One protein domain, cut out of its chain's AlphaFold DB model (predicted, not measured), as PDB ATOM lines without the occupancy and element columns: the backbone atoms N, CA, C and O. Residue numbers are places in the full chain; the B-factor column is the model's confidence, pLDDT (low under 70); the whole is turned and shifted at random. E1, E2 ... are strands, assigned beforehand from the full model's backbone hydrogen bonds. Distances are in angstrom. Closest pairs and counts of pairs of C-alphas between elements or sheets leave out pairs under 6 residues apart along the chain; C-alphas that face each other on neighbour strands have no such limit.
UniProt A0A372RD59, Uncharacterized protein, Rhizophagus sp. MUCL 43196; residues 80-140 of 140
ATOM      1  N   TYR A  80      29.834  29.429   2.285       90.00
ATOM      2  CA  TYR A  80      29.037  28.333   2.819       90.00
ATOM      3  C   TYR A  80      27.903  28.876   3.678       90.00
ATOM      4  O   TYR A  80      28.118  29.739   4.524       90.00
ATOM      5  N   ILE A  81      26.709  28.334   3.472       88.44
ATOM      6  CA  ILE A  81      25.499  28.688   4.208       88.44
ATOM      7  C   ILE A  81      24.837  27.442   4.788       88.44
ATOM      8  O   ILE A  81      25.025  26.324   4.299       88.44
ATOM      9  N   ILE A  82      24.044  27.648   5.833       88.25
ATOM     10  CA  ILE A  82      23.184  26.618   6.408       88.25
ATOM     11  C   ILE A  82      21.803  26.762   5.769       88.25
ATOM     12  O   ILE A  82      21.230  27.847   5.771       88.25
ATOM     13  N   VAL A  83      21.277  25.670   5.223       84.75
ATOM     14  CA  VAL A  83      20.006  25.642   4.490       84.75
ATOM     15  C   VAL A  83      19.090  24.603   5.114       84.75
ATOM     16  O   VAL A  83      19.529  23.506   5.467       84.75
ATOM     17  N   LEU A  84      17.807  24.936   5.217       85.12
ATOM     18  CA  LEU A  84      16.761  23.988   5.573       85.12
ATOM     19  C   LEU A  84      16.212  23.347   4.287       85.12
ATOM     20  O   LEU A  84      15.567  24.017   3.486       85.12
ATOM     21  N   TYR A  85      16.472  22.058   4.075       79.62
ATOM     22  CA  TYR A  85      15.930  21.289   2.953       79.62
ATOM     23  C   TYR A  85      14.904  20.275   3.474       79.62
ATOM     24  O   TYR A  85      15.253  19.217   4.011       79.62
ATOM     25  N   GLY A  86      13.619  20.619   3.358       81.56
ATOM     26  CA  GLY A  86      12.538  19.881   4.012       81.56
ATOM     27  C   GLY A  86      12.681  19.951   5.535       81.56
ATOM     28  O   GLY A  86      12.662  21.032   6.111       81.56
ATOM     29  N   THR A  87      12.860  18.804   6.193       84.81
ATOM     30  CA  THR A  87      13.082  18.709   7.651       84.81
ATOM     31  C   THR A  87      14.558  18.594   8.046       84.81
ATOM     32  O   THR A  87      14.866  18.398   9.220       84.81
ATOM     33  N   LYS A  88      15.489  18.676   7.086       82.25
ATOM     34  CA  LYS A  88      16.927  18.484   7.321       82.25
ATOM     35  C   LYS A  88      17.684  19.801   7.222       82.25
ATOM     36  O   LYS A  88      17.437  20.599   6.325       82.25
ATOM     37  N   ILE A  89      18.647  19.981   8.121       85.94
ATOM     38  CA  ILE A  89      19.620  21.074   8.068       85.94
ATOM     39  C   ILE A  89      20.838  20.587   7.279       85.94
ATOM     40  O   ILE A  89      21.403  19.536   7.591       85.94
ATOM     41  N   CYS A  90      21.241  21.343   6.262       85.00
ATOM     42  CA  CYS A  90      22.370  21.027   5.394       85.00
ATOM     43  C   CYS A  90      23.332  22.211   5.287       85.00
ATOM     44  O   CYS A  90      22.930  23.364   5.423       85.00
ATOM     45  N   ILE A  91      24.599  21.920   4.989       87.44
ATOM     46  CA  ILE A  91      25.580  22.935   4.601       87.44
ATOM     47  C   ILE A  91      25.641  22.957   3.075       87.44
ATOM     48  O   ILE A  91      25.807  21.912   2.435       87.44
ATOM     49  N   ALA A  92      25.496  24.143   2.495       90.06
ATOM     50  CA  ALA A  92      25.538  24.349   1.057       90.06
ATOM     51  C   ALA A  92      26.574  25.407   0.682       90.06
ATOM     52  O   ALA A  92      26.750  26.393   1.394       90.06
ATOM     53  N   LYS A  93      27.243  25.210  -0.454       92.88
ATOM     54  CA  LYS A  93      28.112  26.215  -1.067       92.88
ATOM     55  C   LYS A  93      27.309  27.047  -2.063       92.88
ATOM     56  O   LYS A  93      26.585  26.478  -2.880       92.88
ATOM     57  N   ILE A  94      27.474  28.366  -2.036       92.56
ATOM     58  CA  ILE A  94      26.886  29.274  -3.027       92.56
ATOM     59  C   ILE A  94      27.639  29.128  -4.352       92.56
ATOM     60  O   ILE A  94      28.848  29.362  -4.409       92.56
ATOM     61  N   ILE A  95      26.928  28.746  -5.416       93.94
ATOM     62  CA  ILE A  95      27.484  28.610  -6.771       93.94
ATOM     63  C   ILE A  95      27.247  29.881  -7.584       93.94
ATOM     64  O   ILE A  95      28.148  30.311  -8.294       93.94
ATOM     65  N   ALA A  96      26.057  30.470  -7.490       93.50
ATOM     66  CA  ALA A  96      25.682  31.678  -8.218       93.50
ATOM     67  C   ALA A  96      24.538  32.400  -7.497       93.50
ATOM     68  O   ALA A  96      23.737  31.764  -6.808       93.50
ATOM     69  N   MET A  97      24.472  33.717  -7.663       94.75
ATOM     70  CA  MET A  97      23.444  34.590  -7.097       94.75
ATOM     71  C   MET A  97      22.872  35.456  -8.218       94.75
ATOM     72  O   MET A  97      23.616  35.822  -9.128       94.75
ATOM     73  N   TYR A  98      21.579  35.778  -8.171       94.44
ATOM     74  CA  TYR A  98      20.921  36.569  -9.212       94.44
ATOM     75  C   TYR A  98      19.928  37.574  -8.628       94.44
ATOM     76  O   TYR A  98      19.126  37.215  -7.764       94.44
ATOM     77  N   TYR A  99      19.911  38.800  -9.147       91.94
ATOM     78  CA  TYR A  99      18.883  39.803  -8.844       91.94
ATOM     79  C   TYR A  99      17.811  39.829  -9.936       91.94
ATOM     80  O   TYR A  99      18.059  39.410 -11.069       91.94
ATOM     81  N   GLU A 100      16.621  40.317  -9.599       91.12
ATOM     82  CA  GLU A 100      15.580  40.569 -10.594       91.12
ATOM     83  C   GLU A 100      15.810  41.933 -11.253       91.12
ATOM     84  O   GLU A 100      15.922  42.958 -10.583       91.12
ATOM     85  N   GLY A 101      15.885  41.956 -12.580       84.50
ATOM     86  CA  GLY A 101      16.032  43.176 -13.363       84.50
ATOM     87  C   GLY A 101      15.311  43.046 -14.696       84.50
ATOM     88  O   GLY A 101      15.532  42.091 -15.436       84.50
ATOM     89  N   TYR A 102      14.447  44.015 -15.017       86.62
ATOM     90  CA  TYR A 102      13.693  44.053 -16.281       86.62
ATOM     91  C   TYR A 102      12.897  42.763 -16.573       86.62
ATOM     92  O   TYR A 102      12.807  42.333 -17.722       86.62
ATOM     93  N   GLY A 103      12.348  42.126 -15.531       86.31
ATOM     94  CA  GLY A 103      11.606  40.863 -15.642       86.31
ATOM     95  C   GLY A 103      12.475  39.624 -15.898       86.31
ATOM     96  O   GLY A 103      11.940  38.581 -16.258       86.31
ATOM     97  N   ASN A 104      13.799  39.729 -15.734       88.50
ATOM     98  CA  ASN A 104      14.755  38.631 -15.884       88.50
ATOM     99  C   ASN A 104      15.624  38.461 -14.627       88.50
ATOM    100  O   ASN A 104      15.759  39.378 -13.818       88.50
ATOM    101  N   HIS A 105      16.263  37.294 -14.499       89.56
ATOM    102  CA  HIS A 105      17.247  37.013 -13.451       89.56
ATOM    103  C   HIS A 105      18.664  37.300 -13.959       89.56
ATOM    104  O   HIS A 105      19.178  36.603 -14.838       89.56
ATOM    105  N   CYS A 106      19.312  38.313 -13.397       90.00
ATOM    106  CA  CYS A 106      20.643  38.757 -13.794       90.00
ATOM    107  C   CYS A 106      21.700  38.222 -12.828       90.00
ATOM    108  O   CYS A 106      21.577  38.403 -11.619       90.00
ATOM    109  N   TYR A 107      22.741  37.577 -13.360       92.19
ATOM    110  CA  TYR A 107      23.844  37.049 -12.554       92.19
ATOM    111  C   TYR A 107      24.553  38.169 -11.787       92.19
ATOM    112  O   TYR A 107      24.875  39.212 -12.357       92.19
ATOM    113  N   ASN A 108      24.823  37.921 -10.510       90.06
ATOM    114  CA  ASN A 108      25.545  38.815  -9.626       90.06
ATOM    115  C   ASN A 108      26.808  38.143  -9.080       90.06
ATOM    116  O   ASN A 108      26.759  37.039  -8.534       90.06
ATOM    117  N   GLN A 109      27.924  38.858  -9.182       90.50
ATOM    118  CA  GLN A 109      29.210  38.454  -8.618       90.50
ATOM    119  C   GLN A 109      29.567  39.247  -7.352       90.50
ATOM    120  O   GLN A 109      30.412  38.806  -6.570       90.50
ATOM    121  N   ASP A 110      28.905  40.383  -7.128       90.31
ATOM    122  CA  ASP A 110      29.185  41.267  -6.006       90.31
ATOM    123  C   ASP A 110      28.607  40.733  -4.694       90.31
ATOM    124  O   ASP A 110      27.676  39.923  -4.660       90.31
ATOM    125  N   ALA A 111      29.179  41.202  -3.588       89.19
ATOM    126  CA  ALA A 111      28.746  40.817  -2.254       89.19
ATOM    127  C   ALA A 111      27.346  41.363  -1.945       89.19
ATOM    128  O   ALA A 111      27.085  42.552  -2.126       89.19
ATOM    129  N   VAL A 112      26.466  40.513  -1.418       88.19
ATOM    130  CA  VAL A 112      25.076  40.865  -1.115       88.19
ATOM    131  C   VAL A 112      24.847  40.895   0.387       88.19
ATOM    132  O   VAL A 112      25.070  39.913   1.091       88.19
ATOM    133  N   THR A 113      24.379  42.029   0.901       87.06
ATOM    134  CA  THR A 113      24.140  42.195   2.346       87.06
ATOM    135  C   THR A 113      22.731  41.790   2.776       87.06
ATOM    136  O   THR A 113      22.542  41.442   3.942       87.06
ATOM    137  N   GLN A 114      21.755  41.817   1.865       82.50
ATOM    138  CA  GLN A 114      20.366  41.439   2.119       82.50
ATOM    139  C   GLN A 114      19.954  40.350   1.131       82.50
ATOM    140  O   GLN A 114      20.003  40.550  -0.076       82.50
ATOM    141  N   ILE A 115      19.544  39.190   1.642       83.31
ATOM    142  CA  ILE A 115      19.108  38.073   0.792       83.31
ATOM    143  C   ILE A 115      17.873  38.433  -0.050       83.31
ATOM    144  O   ILE A 115      17.726  37.910  -1.144       83.31
ATOM    145  N   GLU A 116      17.053  39.366   0.440       85.62
ATOM    146  CA  GLU A 116      15.870  39.931  -0.229       85.62
ATOM    147  C   GLU A 116      16.208  40.679  -1.532       85.62
ATOM    148  O   GLU A 116      15.346  40.822  -2.392       85.62
ATOM    149  N   ASP A 117      17.459  41.124  -1.706       87.25
ATOM    150  CA  ASP A 117      17.916  41.749  -2.955       87.25
ATOM    151  C   ASP A 117      18.139  40.696  -4.068       87.25
ATOM    152  O   ASP A 117      18.340  41.037  -5.238       87.25
ATOM    153  N   LEU A 118      18.134  39.402  -3.716       90.38
ATOM    154  CA  LEU A 118      18.254  38.294  -4.654       90.38
ATOM    155  C   LEU A 118      16.880  37.761  -5.034       90.38
ATOM    156  O   LEU A 118      16.010  37.554  -4.204       90.38
ATOM    157  N   SER A 119      16.751  37.432  -6.307       92.12
ATOM    158  CA  SER A 119      15.611  36.696  -6.855       92.12
ATOM    159  C   SER A 119      15.854  35.187  -6.869       92.12
ATOM    160  O   SER A 119      14.931  34.383  -6.752       92.12
ATOM    161  N   TYR A 120      17.117  34.785  -7.025       90.00
ATOM    162  CA  TYR A 120      17.495  33.394  -7.210       90.00
ATOM    163  C   TYR A 120      18.895  33.122  -6.672       90.00
ATOM    164  O   TYR A 120      19.819  33.922  -6.856       90.00
ATOM    165  N   ILE A 121      19.073  31.956  -6.058       91.94
ATOM    166  CA  ILE A 121      20.376  31.469  -5.613       91.94
ATOM    167  C   ILE A 121      20.572  30.004  -6.007       91.94
ATOM    168  O   ILE A 121      19.713  29.147  -5.787       91.94
ATOM    169  N   SER A 122      21.733  29.707  -6.587       92.12
ATOM    170  CA  SER A 122      22.151  28.350  -6.938       92.12
ATOM    171  C   SER A 122      23.088  27.800  -5.877       92.12
ATOM    172  O   SER A 122      24.106  28.416  -5.545       92.12
ATOM    173  N   LEU A 123      22.765  26.615  -5.366       92.50
ATOM    174  CA  LEU A 123      23.407  26.025  -4.200       92.50
ATOM    175  C   LEU A 123      23.899  24.607  -4.488       92.50
ATOM    176  O   LEU A 123      23.230  23.811  -5.147       92.50
ATOM    177  N   GLN A 124      25.063  24.274  -3.934       90.75
ATOM    178  CA  GLN A 124      25.627  22.926  -3.943       90.75
ATOM    179  C   GLN A 124      25.545  22.321  -2.539       90.75
ATOM    180  O   GLN A 124      26.262  22.767  -1.643       90.75
ATOM    181  N   LEU A 125      24.719  21.288  -2.336       87.75
ATOM    182  CA  LEU A 125      24.688  20.545  -1.071       87.75
ATOM    183  C   LEU A 125      25.958  19.719  -0.907       87.75
ATOM    184  O   LEU A 125      26.276  18.881  -1.757       87.75
ATOM    185  N   GLN A 126      26.604  19.861   0.246       74.69
ATOM    186  CA  GLN A 126      27.598  18.898   0.701       74.69
ATOM    187  C   GLN A 126      26.915  17.837   1.564       74.69
ATOM    188  O   GLN A 126      26.774  17.981   2.778       74.69
ATOM    189  N   ASN A 127      26.483  16.742   0.938       62.62
ATOM    190  CA  ASN A 127      26.040  15.563   1.677       62.62
ATOM    191  C   ASN A 127      27.252  14.698   2.014       62.62
ATOM    192  O   ASN A 127      27.831  14.064   1.141       62.62
ATOM    193  N   LYS A 128      27.595  14.609   3.300       55.00
ATOM    194  CA  LYS A 128      28.731  13.802   3.778       55.00
ATOM    195  C   LYS A 128      28.583  12.289   3.509       55.00
ATOM    196  O   LYS A 128      29.557  11.561   3.632       55.00
ATOM    197  N   LEU A 129      27.379  11.817   3.160       47.81
ATOM    198  CA  LEU A 129      27.037  10.391   3.006       47.81
ATOM    199  C   LEU A 129      26.941   9.892   1.553       47.81
ATOM    200  O   LEU A 129      26.842   8.690   1.336       47.81
ATOM    201  N   LEU A 130      26.973  10.774   0.556       43.62
ATOM    202  CA  LEU A 130      26.973  10.403  -0.861       43.62
ATOM    203  C   LEU A 130      28.106  11.179  -1.519       43.62
ATOM    204  O   LEU A 130      28.121  12.402  -1.454       43.62
ATOM    205  N   SER A 131      29.021  10.493  -2.201       44.88
ATOM    206  CA  SER A 131      30.114  11.093  -2.989       44.88
ATOM    207  C   SER A 131      29.640  11.971  -4.163       44.88
ATOM    208  O   SER A 131      30.450  12.403  -4.978       44.88
ATOM    209  N   SER A 132      28.339  12.260  -4.252       53.25
ATOM    210  CA  SER A 132      27.720  13.105  -5.263       53.25
ATOM    211  C   SER A 132      27.181  14.377  -4.616       53.25
ATOM    212  O   SER A 132      26.222  14.340  -3.838       53.25
ATOM    213  N   ALA A 133      27.759  15.517  -4.991       58.81
ATOM    214  CA  ALA A 133      27.163  16.817  -4.727       58.81
ATOM    215  C   ALA A 133      25.812  16.919  -5.454       58.81
ATOM    216  O   ALA A 133      25.680  16.469  -6.595       58.81
ATOM    217  N   LYS A 134      24.800  17.485  -4.792       70.31
ATOM    218  CA  LYS A 134      23.507  17.791  -5.418       70.31
ATOM    219  C   LYS A 134      23.386  19.296  -5.575       70.31
ATOM    220  O   LYS A 134      23.479  20.016  -4.582       70.31
ATOM    221  N   ASN A 135      23.165  19.741  -6.807       76.00
ATOM    222  CA  ASN A 135      22.896  21.138  -7.105       76.00
ATOM    223  C   ASN A 135      21.388  21.354  -7.137       76.00
ATOM    224  O   ASN A 135      20.650  20.544  -7.698       76.00
ATOM    225  N   PHE A 136      20.940  22.431  -6.519       75.81
ATOM    226  CA  PHE A 136      19.544  22.826  -6.494       75.81
ATOM    227  C   PHE A 136      19.486  24.343  -6.459       75.81
ATOM    228  O   PHE A 136      20.426  25.011  -6.018       75.81
ATOM    229  N   ASN A 137      18.375  24.868  -6.943       75.81
ATOM    230  CA  ASN A 137      18.172  26.293  -7.001       75.81
ATOM    231  C   ASN A 137      16.990  26.692  -6.130       75.81
ATOM    232  O   ASN A 137      16.016  25.946  -6.022       75.81
ATOM    233  N   VAL A 138      17.104  27.862  -5.515       77.56
ATOM    234  CA  VAL A 138      16.114  28.405  -4.591       77.56
ATOM    235  C   VAL A 138      15.706  29.782  -5.095       77.56
ATOM    236  O   VAL A 138      16.558  30.647  -5.297       77.56
ATOM    237  N   THR A 139      14.406  29.958  -5.305       76.94
ATOM    238  CA  THR A 139      13.782  31.274  -5.467       76.94
ATOM    239  C   THR A 139      13.564  31.850  -4.073       76.94
ATOM    240  O   THR A 139      13.068  31.129  -3.201       76.94
ATOM    241  N   ILE A 140      14.012  33.087  -3.862       76.38
ATOM    242  CA  ILE A 140      13.868  33.806  -2.589       76.38
ATOM    243  C   ILE A 140      12.468  34.412  -2.495       76.38
ATOM    244  O   ILE A 140      11.961  34.873  -3.542       76.38
TER     245      ILE A 140
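This is residues 80 to 140 of the 140 residues of an uncharacterized protein of Rhizophagus sp. MUCL 43196 (UniProt A0A372RD59). One strongly twisted antiparallel sheet is built along a long bent strand, E2, with E1 and E3 beside different parts of it on one side and E4 on the other side, followed by E5 at the edge beyond E4. E2 bends by 85 degrees at residue 91, so that its first part, paired with E1, turns aside from the part paired with E4 and E3. The printed part has 61 residues with five named strands, E1 to E5 in that order along the chain, and no named helix; the class is all strand. The sheet is branched at E2. The C-alphas span 41 by 20 by 20 A, a rod, only just compact and close to loose, with a radius of gyration of 12.6 A.

E1, residues 80 to 85, and E2, residues 88 to 101, are antiparallel neighbours and a hairpin with a tight link; N 81 and O 92 are 2.8 A apart, within hydrogen-bond range. E3, residues 104 to 108, follows E2 by a second tight link and hairpin, with N 101 and O 104 at 2.9 A. E1, E2 and E3 form a meander, each strand the antiparallel neighbour of the one before. Pairing along E2 is staggered: E1 is beside residues 88 to 93, and E3 beside 97 to 101 on the same side. E4, residues 120 to 125, is beside residues 92 to 98 on the other side, antiparallel at 153 degrees, with N 95 and O 122 at 2.8 A. E5, residues 134 to 139, is antiparallel to E4 at 156 degrees, forms a hairpin with it, and has O 138 at 2.9 A from N 121. The edge strands are E1, E3 and E5; E1 and E3, E1 and E5, and E3 and E5 are apart.

E1 begins with C-alpha 80 at (29.037, 28.333, 2.819) and is 14.9 A long from first to last C-alpha. E2 is the longest strand, 14 residues and 32.2 A, ending with C-alpha 101 at (16.032, 43.176, -13.363). E3 measures 12.5 A, E4 16.0 A and E5 16.6 A. E5 ends with C-alpha 139 at (13.782, 31.274, -5.467).

The two C-alphas farthest apart are those of Tyr 102 and Leu 129, at 41.0 A. The link from E3 to E4 is long, with 11 residues; that from E4 to E5 is short, with 8. The printed part has no cut and ends at residue 140, the chain's last residue. The mean pLDDT of the printed part of this model is 82.7, and residues 127 to 133 are under 70.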